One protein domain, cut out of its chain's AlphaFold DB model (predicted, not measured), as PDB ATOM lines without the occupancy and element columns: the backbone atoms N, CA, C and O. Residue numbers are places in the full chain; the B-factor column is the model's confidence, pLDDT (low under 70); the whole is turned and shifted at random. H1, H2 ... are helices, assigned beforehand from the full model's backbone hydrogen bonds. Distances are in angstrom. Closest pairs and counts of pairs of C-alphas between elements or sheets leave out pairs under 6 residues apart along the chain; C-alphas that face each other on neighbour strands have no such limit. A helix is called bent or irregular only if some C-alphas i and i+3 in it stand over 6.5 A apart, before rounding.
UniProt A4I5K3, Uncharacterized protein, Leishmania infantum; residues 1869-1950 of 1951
ATOM      1  N   LYS A1869     -25.949   6.376 -36.984       83.74
ATOM      2  CA  LYS A1869     -25.110   7.433 -37.581       83.74
ATOM      3  C   LYS A1869     -25.721   8.813 -37.363       83.74
ATOM      4  O   LYS A1869     -24.981   9.754 -37.070       83.74
ATOM      5  N   ARG A1870     -27.041   8.949 -37.492       86.61
ATOM      6  CA  ARG A1870     -27.764  10.187 -37.180       86.61
ATOM      7  C   ARG A1870     -27.698  10.508 -35.686       86.61
ATOM      8  O   ARG A1870     -27.288  11.615 -35.350       86.61
ATOM      9  N   ASP A1871     -27.979   9.545 -34.813       89.91
ATOM     10  CA  ASP A1871     -27.923   9.710 -33.355       89.91
ATOM     11  C   ASP A1871     -26.529  10.211 -32.922       89.91
ATOM     12  O   ASP A1871     -26.395  11.244 -32.266       89.91
ATOM     13  N   LEU A1872     -25.455   9.567 -33.399       92.37
ATOM     14  CA  LEU A1872     -24.075  10.015 -33.163       92.37
ATOM     15  C   LEU A1872     -23.717  11.340 -33.861       92.37
ATOM     16  O   LEU A1872     -22.750  11.997 -33.467       92.37
ATOM     17  N   THR A1873     -24.451  11.764 -34.891       87.73
ATOM     18  CA  THR A1873     -24.293  13.100 -35.487       87.73
ATOM     19  C   THR A1873     -24.867  14.172 -34.564       87.73
ATOM     20  O   THR A1873     -24.191  15.172 -34.315       87.73
ATOM     21  N   GLU A1874     -26.070  13.950 -34.032       89.63
ATOM     22  CA  GLU A1874     -26.764  14.862 -33.114       89.63
ATOM     23  C   GLU A1874     -26.007  14.970 -31.778       89.63
ATOM     24  O   GLU A1874     -25.609  16.066 -31.378       89.63
ATOM     25  N   ILE A1875     -25.642  13.834 -31.173       94.30
ATOM     26  CA  ILE A1875     -24.866  13.769 -29.923       94.30
ATOM     27  C   ILE A1875     -23.520  14.508 -30.049       94.30
ATOM     28  O   ILE A1875     -23.198  15.379 -29.238       94.30
ATOM     29  N   PHE A1876     -22.721  14.244 -31.094       93.43
ATOM     30  CA  PHE A1876     -21.443  14.955 -31.275       93.43
ATOM     31  C   PHE A1876     -21.616  16.443 -31.638       93.43
ATOM     32  O   PHE A1876     -20.679  17.225 -31.433       93.43
ATOM     33  N   ALA A1877     -22.784  16.869 -32.132       86.97
ATOM     34  CA  ALA A1877     -23.115  18.285 -32.275       86.97
ATOM     35  C   ALA A1877     -23.418  18.933 -30.910       86.97
ATOM     36  O   ALA A1877     -22.898  20.020 -30.633       86.97
ATOM     37  N   HIS A1878     -24.145  18.250 -30.019       91.87
ATOM     38  CA  HIS A1878     -24.377  18.711 -28.647       91.87
ATOM     39  C   HIS A1878     -23.086  18.793 -27.821       91.87
ATOM     40  O   HIS A1878     -22.856  19.824 -27.187       91.87
ATOM     41  N   ILE A1879     -22.187  17.798 -27.892       92.79
ATOM     42  CA  ILE A1879     -20.876  17.857 -27.205       92.79
ATOM     43  C   ILE A1879     -20.054  19.062 -27.697       92.79
ATOM     44  O   ILE A1879     -19.319  19.682 -26.926       92.79
ATOM     45  N   ARG A1880     -20.154  19.408 -28.989       84.71
ATOM     46  CA  ARG A1880     -19.373  20.486 -29.616       84.71
ATOM     47  C   ARG A1880     -19.753  21.883 -29.150       84.71
ATOM     48  O   ARG A1880     -18.862  22.720 -29.000       84.71
ATOM     49  N   ASN A1881     -21.038  22.176 -28.996       80.77
ATOM     50  CA  ASN A1881     -21.446  23.485 -28.511       80.77
ATOM     51  C   ASN A1881     -21.173  23.570 -27.002       80.77
ATOM     52  O   ASN A1881     -21.724  22.809 -26.217       80.77
ATOM     53  N   HIS A1882     -20.342  24.534 -26.600       80.36
ATOM     54  CA  HIS A1882     -19.916  24.734 -25.213       80.36
ATOM     55  C   HIS A1882     -21.059  24.816 -24.182       80.36
ATOM     56  O   HIS A1882     -20.851  24.406 -23.045       80.36
ATOM     57  N   VAL A1883     -22.253  25.286 -24.573       82.54
ATOM     58  CA  VAL A1883     -23.434  25.346 -23.691       82.54
ATOM     59  C   VAL A1883     -24.040  23.955 -23.472       82.54
ATOM     60  O   VAL A1883     -24.298  23.559 -22.342       82.54
ATOM     61  N   THR A1884     -24.229  23.185 -24.547       90.65
ATOM     62  CA  THR A1884     -24.827  21.836 -24.511       90.65
ATOM     63  C   THR A1884     -23.810  20.732 -24.222       90.65
ATOM     64  O   THR A1884     -24.189  19.571 -24.124       90.65
ATOM     65  N   SER A1885     -22.525  21.069 -24.060       88.23
ATOM     66  CA  SER A1885     -21.428  20.098 -23.951       88.23
ATOM     67  C   SER A1885     -21.566  19.140 -22.759       88.23
ATOM     68  O   SER A1885     -21.111  18.004 -22.828       88.23
ATOM     69  N   GLY A1886     -22.241  19.568 -21.683       86.91
ATOM     70  CA  GLY A1886     -22.647  18.682 -20.586       86.91
ATOM     71  C   GLY A1886     -23.707  17.664 -21.020       86.91
ATOM     72  O   GLY A1886     -23.464  16.467 -20.925       86.91
ATOM     73  N   SER A1887     -24.829  18.146 -21.567       90.10
ATOM     74  CA  SER A1887     -25.930  17.309 -22.070       90.10
ATOM     75  C   SER A1887     -25.438  16.290 -23.100       90.10
ATOM     76  O   SER A1887     -25.616  15.098 -22.906       90.10
ATOM     77  N   GLY A1888     -24.684  16.726 -24.115       93.69
ATOM     78  CA  GLY A1888     -24.157  15.833 -25.150       93.69
ATOM     79  C   GLY A1888     -23.194  14.755 -24.630       93.69
ATOM     80  O   GLY A1888     -23.077  13.696 -25.239       93.69
ATOM     81  N   ILE A1889     -22.495  14.994 -23.513       95.47
ATOM     82  CA  ILE A1889     -21.670  13.968 -22.852       95.47
ATOM     83  C   ILE A1889     -22.551  12.936 -22.143       95.47
ATOM     84  O   ILE A1889     -22.245  11.748 -22.205       95.47
ATOM     85  N   ASP A1890     -23.631  13.374 -21.502       92.44
ATOM     86  CA  ASP A1890     -24.555  12.501 -20.775       92.44
ATOM     87  C   ASP A1890     -25.447  11.701 -21.743       92.44
ATOM     88  O   ASP A1890     -25.673  10.507 -21.544       92.44
ATOM     89  N   GLU A1891     -25.848  12.312 -22.859       93.65
ATOM     90  CA  GLU A1891     -26.456  11.653 -24.018       93.65
ATOM     91  C   GLU A1891     -25.506  10.613 -24.628       93.65
ATOM     92  O   GLU A1891     -25.924   9.486 -24.878       93.65
ATOM     93  N   LEU A1892     -24.216  10.936 -24.815       94.39
ATOM     94  CA  LEU A1892     -23.230   9.969 -25.317       94.39
ATOM     95  C   LEU A1892     -22.988   8.826 -24.328       94.39
ATOM     96  O   LEU A1892     -22.871   7.678 -24.748       94.39
ATOM     97  N   TYR A1893     -22.905   9.119 -23.031       94.58
ATOM     98  CA  TYR A1893     -22.744   8.097 -22.001       94.58
ATOM     99  C   TYR A1893     -23.931   7.127 -22.011       94.58
ATOM    100  O   TYR A1893     -23.729   5.915 -22.053       94.58
ATOM    101  N   SER A1894     -25.153   7.663 -22.080       90.45
ATOM    102  CA  SER A1894     -26.389   6.883 -22.190       90.45
ATOM    103  C   SER A1894     -26.422   6.068 -23.489       90.45
ATOM    104  O   SER A1894     -26.615   4.861 -23.452       90.45
ATOM    105  N   PHE A1895     -26.109   6.677 -24.636       92.74
ATOM    106  CA  PHE A1895     -26.058   5.997 -25.936       92.74
ATOM    107  C   PHE A1895     -25.061   4.826 -25.965       92.74
ATOM    108  O   PHE A1895     -25.356   3.775 -26.532       92.74
ATOM    109  N   LEU A1896     -23.889   4.987 -25.339       91.15
ATOM    110  CA  LEU A1896     -22.890   3.922 -25.220       91.15
ATOM    111  C   LEU A1896     -23.322   2.816 -24.240       91.15
ATOM    112  O   LEU A1896     -22.959   1.661 -24.462       91.15
ATOM    113  N   LYS A1897     -24.069   3.163 -23.181       88.94
ATOM    114  CA  LYS A1897     -24.597   2.252 -22.146       88.94
ATOM    115  C   LYS A1897     -25.809   1.439 -22.629       88.94
ATOM    116  O   LYS A1897     -25.932   0.274 -22.259       88.94
ATOM    117  N   ASP A1898     -26.660   2.034 -23.464       84.59
ATOM    118  CA  ASP A1898     -27.921   1.463 -23.965       84.59
ATOM    119  C   ASP A1898     -27.751   0.472 -25.128       84.59
ATOM    120  O   ASP A1898     -28.640  -0.341 -25.387       84.59
ATOM    121  N   LEU A1899     -26.657   0.574 -25.890       84.15
ATOM    122  CA  LEU A1899     -26.460  -0.167 -27.139       84.15
ATOM    123  C   LEU A1899     -25.293  -1.167 -27.043       84.15
ATOM    124  O   LEU A1899     -24.282  -0.888 -26.398       84.15
ATOM    125  N   PRO A1900     -25.363  -2.324 -27.727       79.36
ATOM    126  CA  PRO A1900     -24.236  -3.247 -27.801       79.36
ATOM    127  C   PRO A1900     -23.119  -2.653 -28.684       79.36
ATOM    128  O   PRO A1900     -23.433  -2.125 -29.757       79.36
ATOM    129  N   PRO A1901     -21.825  -2.779 -28.316       77.77
ATOM    130  CA  PRO A1901     -20.716  -2.164 -29.058       77.77
ATOM    131  C   PRO A1901     -20.714  -2.465 -30.559       77.77
ATOM    132  O   PRO A1901     -20.550  -1.557 -31.367       77.77
ATOM    133  N   SER A1902     -21.014  -3.708 -30.945       77.10
ATOM    134  CA  SER A1902     -21.096  -4.154 -32.344       77.10
ATOM    135  C   SER A1902     -22.081  -3.364 -33.216       77.10
ATOM    136  O   SER A1902     -21.919  -3.341 -34.433       77.10
ATOM    137  N   SER A1903     -23.085  -2.708 -32.623       82.06
ATOM    138  CA  SER A1903     -24.055  -1.889 -33.359       82.06
ATOM    139  C   SER A1903     -23.519  -0.501 -33.720       82.06
ATOM    140  O   SER A1903     -23.818   0.006 -34.801       82.06
ATOM    141  N   TYR A1904     -22.708   0.110 -32.847       88.26
ATOM    142  CA  TYR A1904     -22.248   1.489 -33.013       88.26
ATOM    143  C   TYR A1904     -20.757   1.645 -33.284       88.26
ATOM    144  O   TYR A1904     -20.366   2.726 -33.715       88.26
ATOM    145  N   GLU A1905     -19.911   0.642 -33.026       84.19
ATOM    146  CA  GLU A1905     -18.460   0.844 -32.901       84.19
ATOM    147  C   GLU A1905     -17.840   1.513 -34.131       84.19
ATOM    148  O   GLU A1905     -17.098   2.478 -33.971       84.19
ATOM    149  N   GLU A1906     -18.212   1.117 -35.352       82.59
ATOM    150  CA  GLU A1906     -17.679   1.754 -36.563       82.59
ATOM    151  C   GLU A1906     -18.214   3.182 -36.778       82.59
ATOM    152  O   GLU A1906     -17.452   4.088 -37.124       82.59
ATOM    153  N   ALA A1907     -19.499   3.430 -36.514       87.07
ATOM    154  CA  ALA A1907     -20.078   4.774 -36.603       87.07
ATOM    155  C   ALA A1907     -19.470   5.714 -35.545       87.07
ATOM    156  O   ALA A1907     -19.072   6.840 -35.857       87.07
ATOM    157  N   PHE A1908     -19.311   5.225 -34.313       92.48
ATOM    158  CA  PHE A1908     -18.643   5.931 -33.227       92.48
ATOM    159  C   PHE A1908     -17.172   6.184 -33.566       92.48
ATOM    160  O   PHE A1908     -16.710   7.312 -33.428       92.48
ATOM    161  N   ARG A1909     -16.444   5.191 -34.093       89.60
ATOM    162  CA  ARG A1909     -15.045   5.327 -34.528       89.60
ATOM    163  C   ARG A1909     -14.893   6.405 -35.604       89.60
ATOM    164  O   ARG A1909     -13.959   7.203 -35.518       89.60
ATOM    165  N   VAL A1910     -15.825   6.497 -36.558       85.49
ATOM    166  CA  VAL A1910     -15.866   7.569 -37.571       85.49
ATOM    167  C   VAL A1910     -16.150   8.943 -36.946       85.49
ATOM    168  O   VAL A1910     -15.466   9.913 -37.277       85.49
ATOM    169  N   HIS A1911     -17.119   9.063 -36.034       87.36
ATOM    170  CA  HIS A1911     -17.480  10.348 -35.412       87.36
ATOM    171  C   HIS A1911     -16.424  10.848 -34.414       87.36
ATOM    172  O   HIS A1911     -16.039  12.021 -34.437       87.36
ATOM    173  N   PHE A1912     -15.883   9.944 -33.601       91.72
ATOM    174  CA  PHE A1912     -14.848  10.220 -32.616       91.72
ATOM    175  C   PHE A1912     -13.522  10.597 -33.287       91.72
ATOM    176  O   PHE A1912     -12.953  11.628 -32.943       91.72
ATOM    177  N   ASN A1913     -13.057   9.860 -34.307       87.48
ATOM    178  CA  ASN A1913     -11.792  10.180 -34.990       87.48
ATOM    179  C   ASN A1913     -11.853  11.413 -35.909       87.48
ATOM    180  O   ASN A1913     -10.804  11.932 -36.286       87.48
ATOM    181  N   ARG A1914     -13.046  11.941 -36.216       84.80
ATOM    182  CA  ARG A1914     -13.210  13.281 -36.816       84.80
ATOM    183  C   ARG A1914     -12.949  14.423 -35.822       84.80
ATOM    184  O   ARG A1914     -12.780  15.566 -36.244       84.80
ATOM    185  N   CYS A1915     -12.908  14.142 -34.520       86.31
ATOM    186  CA  CYS A1915     -12.621  15.135 -33.490       86.31
ATOM    187  C   CYS A1915     -11.114  15.318 -33.257       86.31
ATOM    188  O   CYS A1915     -10.327  14.375 -33.348       86.31
ATOM    189  N   SER A1916     -10.708  16.538 -32.888       83.71
ATOM    190  CA  SER A1916      -9.320  16.815 -32.509       83.71
ATOM    191  C   SER A1916      -8.912  16.022 -31.265       83.71
ATOM    192  O   SER A1916      -9.735  15.684 -30.418       83.71
ATOM    193  N   GLU A1917      -7.621  15.737 -31.132       82.69
ATOM    194  CA  GLU A1917      -7.053  14.951 -30.031       82.69
ATOM    195  C   GLU A1917      -7.401  15.512 -28.647       82.69
ATOM    196  O   GLU A1917      -7.942  14.789 -27.818       82.69
ATOM    197  N   ALA A1918      -7.249  16.824 -28.443       81.47
ATOM    198  CA  ALA A1918      -7.663  17.499 -27.212       81.47
ATOM    199  C   ALA A1918      -9.173  17.358 -26.912       81.47
ATOM    200  O   ALA A1918      -9.566  17.323 -25.747       81.47
ATOM    201  N   PHE A1919     -10.020  17.245 -27.944       90.28
ATOM    202  CA  PHE A1919     -11.465  17.043 -27.800       90.28
ATOM    203  C   PHE A1919     -11.815  15.568 -27.544       90.28
ATOM    204  O   PHE A1919     -12.668  15.282 -26.708       90.28
ATOM    205  N   ARG A1920     -11.098  14.618 -28.162       93.99
ATOM    206  CA  ARG A1920     -11.170  13.187 -27.816       93.99
ATOM    207  C   ARG A1920     -10.720  12.943 -26.366       93.99
ATOM    208  O   ARG A1920     -11.409  12.240 -25.636       93.99
ATOM    209  N   LEU A1921      -9.654  13.608 -25.912       89.57
ATOM    210  CA  LEU A1921      -9.182  13.609 -24.517       89.57
ATOM    211  C   LEU A1921     -10.120  14.354 -23.550       89.57
ATOM    212  O   LEU A1921     -10.085  14.095 -22.347       89.57
ATOM    213  N   TYR A1922     -10.939  15.295 -24.028       92.57
ATOM    214  CA  TYR A1922     -12.024  15.896 -23.241       92.57
ATOM    215  C   TYR A1922     -13.178  14.903 -23.065       92.57
ATOM    216  O   TYR A1922     -13.568  14.645 -21.931       92.57
ATOM    217  N   ILE A1923     -13.652  14.297 -24.162       93.60
ATOM    218  CA  ILE A1923     -14.699  13.264 -24.144       93.60
ATOM    219  C   ILE A1923     -14.273  12.091 -23.252       93.60
ATOM    220  O   ILE A1923     -15.039  11.702 -22.379       93.60
ATOM    221  N   LYS A1924     -13.035  11.595 -23.391       93.77
ATOM    222  CA  LYS A1924     -12.452  10.552 -22.532       93.77
ATOM    223  C   LYS A1924     -12.557  10.917 -21.043       93.77
ATOM    224  O   LYS A1924     -13.327  10.284 -20.333       93.77
ATOM    225  N   ARG A1925     -11.944  12.026 -20.604       93.12
ATOM    226  CA  ARG A1925     -11.960  12.500 -19.193       93.12
ATOM    227  C   ARG A1925     -13.330  12.945 -18.656       93.12
ATOM    228  O   ARG A1925     -13.434  13.352 -17.490       93.12
ATOM    229  N   LYS A1926     -14.358  12.965 -19.505       94.70
ATOM    230  CA  LYS A1926     -15.756  13.228 -19.150       94.70
ATOM    231  C   LYS A1926     -16.552  11.928 -19.027       94.70
ATOM    232  O   LYS A1926     -17.235  11.752 -18.026       94.70
ATOM    233  N   LEU A1927     -16.405  11.012 -19.984       93.48
ATOM    234  CA  LEU A1927     -17.016   9.685 -19.943       93.48
ATOM    235  C   LEU A1927     -16.397   8.797 -18.858       93.48
ATOM    236  O   LEU A1927     -17.136   8.104 -18.179       93.48
ATOM    237  N   GLU A1928     -15.080   8.848 -18.639       92.15
ATOM    238  CA  GLU A1928     -14.416   8.151 -17.525       92.15
ATOM    239  C   GLU A1928     -14.988   8.601 -16.179       92.15
ATOM    240  O   GLU A1928     -15.355   7.771 -15.356       92.15
ATOM    241  N   ARG A1929     -15.195   9.910 -16.006       90.93
ATOM    242  CA  ARG A1929     -15.829  10.445 -14.800       90.93
ATOM    243  C   ARG A1929     -17.281  10.008 -14.663       90.93
ATOM    244  O   ARG A1929     -17.690   9.665 -13.570       90.93
ATOM    245  N   LYS A1930     -18.045   9.933 -15.757       89.85
ATOM    246  CA  LYS A1930     -19.406   9.367 -15.740       89.85
ATOM    247  C   LYS A1930     -19.416   7.861 -15.447       89.85
ATOM    248  O   LYS A1930     -20.328   7.402 -14.775       89.85
ATOM    249  N   VAL A1931     -18.384   7.109 -15.846       89.29
ATOM    250  CA  VAL A1931     -18.173   5.717 -15.404       89.29
ATOM    251  C   VAL A1931     -17.861   5.653 -13.904       89.29
ATOM    252  O   VAL A1931     -18.296   4.714 -13.247       89.29
ATOM    253  N   GLU A1932     -17.116   6.604 -13.340       86.43
ATOM    254  CA  GLU A1932     -16.825   6.673 -11.896       86.43
ATOM    255  C   GLU A1932     -18.042   7.134 -11.069       86.43
ATOM    256  O   GLU A1932     -18.314   6.561 -10.017       86.43
ATOM    257  N   GLU A1933     -18.792   8.121 -11.567       85.71
ATOM    258  CA  GLU A1933     -19.951   8.764 -10.929       85.71
ATOM    259  C   GLU A1933     -21.248   7.926 -11.008       85.71
ATOM    260  O   GLU A1933     -22.156   8.158 -10.211       85.71
ATOM    261  N   ASP A1934     -21.369   6.968 -11.938       83.59
ATOM    262  CA  ASP A1934     -22.578   6.148 -12.133       83.59
ATOM    263  C   ASP A1934     -22.517   4.782 -11.403       83.59
ATOM    264  O   ASP A1934     -21.863   3.847 -11.886       83.59
ATOM    265  N   PRO A1935     -23.252   4.596 -10.285       79.33
ATOM    266  CA  PRO A1935     -23.372   3.300  -9.614       79.33
ATOM    267  C   PRO A1935     -24.299   2.315 -10.352       79.33
ATOM    268  O   PRO A1935     -24.343   1.143  -9.992       79.33
ATOM    269  N   THR A1936     -25.038   2.757 -11.378       79.15
ATOM    270  CA  THR A1936     -26.029   1.957 -12.128       79.15
ATOM    271  C   THR A1936     -25.492   1.399 -13.453       79.15
ATOM    272  O   THR A1936     -26.257   0.952 -14.312       79.15
ATOM    273  N   LYS A1937     -24.175   1.453 -13.676       76.29
ATOM    274  CA  LYS A1937     -23.526   0.858 -14.854       76.29
ATOM    275  C   LYS A1937     -23.589  -0.683 -14.802       76.29
ATOM    276  O   LYS A1937     -23.310  -1.261 -13.749       76.29
ATOM    277  N   PRO A1938     -23.900  -1.379 -15.913       75.99
ATOM    278  CA  PRO A1938     -23.768  -2.834 -15.982       75.99
ATOM    279  C   PRO A1938     -22.338  -3.284 -15.655       75.99
ATOM    280  O   PRO A1938     -21.378  -2.654 -16.091       75.99
ATOM    281  N   VAL A1939     -22.178  -4.417 -14.963       74.89
ATOM    282  CA  VAL A1939     -20.851  -4.977 -14.608       74.89
ATOM    283  C   VAL A1939     -20.009  -5.307 -15.856       74.89
ATOM    284  O   VAL A1939     -18.781  -5.286 -15.817       74.89
ATOM    285  N   SER A1940     -20.667  -5.569 -16.987       73.99
ATOM    286  CA  SER A1940     -20.053  -5.784 -18.301       73.99
ATOM    287  C   SER A1940     -19.731  -4.497 -19.074       73.99
ATOM    288  O   SER A1940     -19.040  -4.573 -20.093       73.99
ATOM    289  N   PHE A1941     -20.215  -3.326 -18.642       84.71
ATOM    290  CA  PHE A1941     -20.054  -2.086 -19.400       84.71
ATOM    291  C   PHE A1941     -18.607  -1.589 -19.372       84.71
ATOM    292  O   PHE A1941     -18.002  -1.383 -18.319       84.71
ATOM    293  N   LYS A1942     -18.063  -1.356 -20.566       81.65
ATOM    294  CA  LYS A1942     -16.745  -0.768 -20.792       81.65
ATOM    295  C   LYS A1942     -16.866   0.271 -21.900       81.65
ATOM    296  O   LYS A1942     -17.540   0.028 -22.897       81.65
ATOM    297  N   LEU A1943     -16.177   1.404 -21.748       88.23
ATOM    298  CA  LEU A1943     -16.076   2.401 -22.819       88.23
ATOM    299  C   LEU A1943     -15.463   1.762 -24.081       88.23
ATOM    300  O   LEU A1943     -14.617   0.875 -23.939       88.23
ATOM    301  N   PRO A1944     -15.820   2.202 -25.302       85.30
ATOM    302  CA  PRO A1944     -15.296   1.617 -26.538       85.30
ATOM    303  C   PRO A1944     -13.765   1.586 -26.574       85.30
ATOM    304  O   PRO A1944     -13.110   2.503 -26.066       85.30
ATOM    305  N   ALA A1945     -13.182   0.569 -27.216       82.31
ATOM    306  CA  ALA A1945     -11.729   0.372 -27.257       82.31
ATOM    307  C   ALA A1945     -10.986   1.612 -27.794       82.31
ATOM    308  O   ALA A1945      -9.933   1.992 -27.284       82.31
ATOM    309  N   VAL A1946     -11.597   2.319 -28.753       85.50
ATOM    310  CA  VAL A1946     -11.102   3.581 -29.335       85.50
ATOM    311  C   VAL A1946     -10.945   4.709 -28.294       85.50
ATOM    312  O   VAL A1946     -10.115   5.593 -28.484       85.50
ATOM    313  N   ILE A1947     -11.707   4.690 -27.191       87.63
ATOM    314  CA  ILE A1947     -11.549   5.626 -26.063       87.63
ATOM    315  C   ILE A1947     -10.493   5.108 -25.078       87.63
ATOM    316  O   ILE A1947      -9.633   5.872 -24.641       87.63
ATOM    317  N   GLN A1948     -10.517   3.812 -24.746       83.58
ATOM    318  CA  GLN A1948      -9.562   3.219 -23.801       83.58
ATOM    319  C   GLN A1948      -8.112   3.393 -24.282       83.58
ATOM    320  O   GLN A1948      -7.278   3.917 -23.544       83.58
ATOM    321  N   HIS A1949      -7.841   3.052 -25.546       78.98
ATOM    322  CA  HIS A1949      -6.520   3.140 -26.177       78.98
ATOM    323  C   HIS A1949      -6.090   4.566 -26.572       78.98
ATOM    324  O   HIS A1949      -5.026   4.740 -27.159       78.98
ATOM    325  N   LEU A1950      -6.892   5.596 -26.274       79.15
ATOM    326  CA  LEU A1950      -6.515   6.989 -26.506       79.15
ATOM    327  C   LEU A1950      -5.592   7.479 -25.371       79.15
ATOM    328  O   LEU A1950      -6.085   7.864 -24.308       79.15
TER     329      LEU A1950
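AT A GLANCE: This is residues 1869 to 1950 of the 1951 residues of an uncharacterized protein of Leishmania infantum (UniProt A4I5K3). Picture a small ball of helices: H1 and H2 form a hairpin along one side, the longest helix, H4, crosses H2, and H3 slants across H1. A long link folds back from the end of H4 and brings the short H5 between H3 and H4. The 82 printed residues have five named helices, H1 to H5 in chain order, and no named strand, so the class is all helix. The whole is compact, with a radius of gyration of the C-alphas of 11.7 A and spans of 31 by 25 by 23 A.

HOW THE PARTS SIT: Begin at H4, residues 1917 to 1933. Its residues 1923 to 1930 touch residues 1889 to 1893 of H2, residues 1885 to 1898, at a steep tilt of 64 degrees, the same way; the closest C-alphas, of Tyr 1893 and Leu 1927, are 6.3 A apart. H2 forms a helical hairpin with H1, residues 1869 to 1880: they touch, closest at C-alphas 1879 and 1885, 4.0 A, and run opposite ways at a shallow tilt of 33 degrees, only just short of steep. H3, residues 1901 to 1913, touches H1 with residues 1907 to 1911 alone, closest at C-alphas 1869 and 1907, 5.8 A, at a steep tilt of 45 degrees. Over these three pairs the helix packing is mostly crossed, but only just, with 1 shallow. H5, residues 1945 to 1948, only just touches H4, with 3 pairs of C-alphas within 8 A, closest at Lys 1924 and Ile 1947, 6.1 A. Every O i to N i+4 pair is within hydrogen-bond range in H1 and H2, against 7 of 9 in H3 and 12 of 13 in H4; H5 is too short for one.

IN THESE COORDINATES: Find C-alpha 1917 at (-7.053, 14.951, -30.031); from there H4 runs 23.9 A to C-alpha 1933 at (-19.951, 8.764, -10.929). H2 measures 19.7 A, H1 and H3 16.3 A each, H5 5.0 A. H3 is irregular: C-alphas 1903 and 1906 are 8.0 A apart.

THE WHOLE: The C-alphas of Val 1883 and Ser 1940 are the two farthest apart, at 31.8 A. The link from H4 to H5 is long, 11 residues; the others are tight. The printed part has no cut, and no printed residue is under 70 in pLDDT.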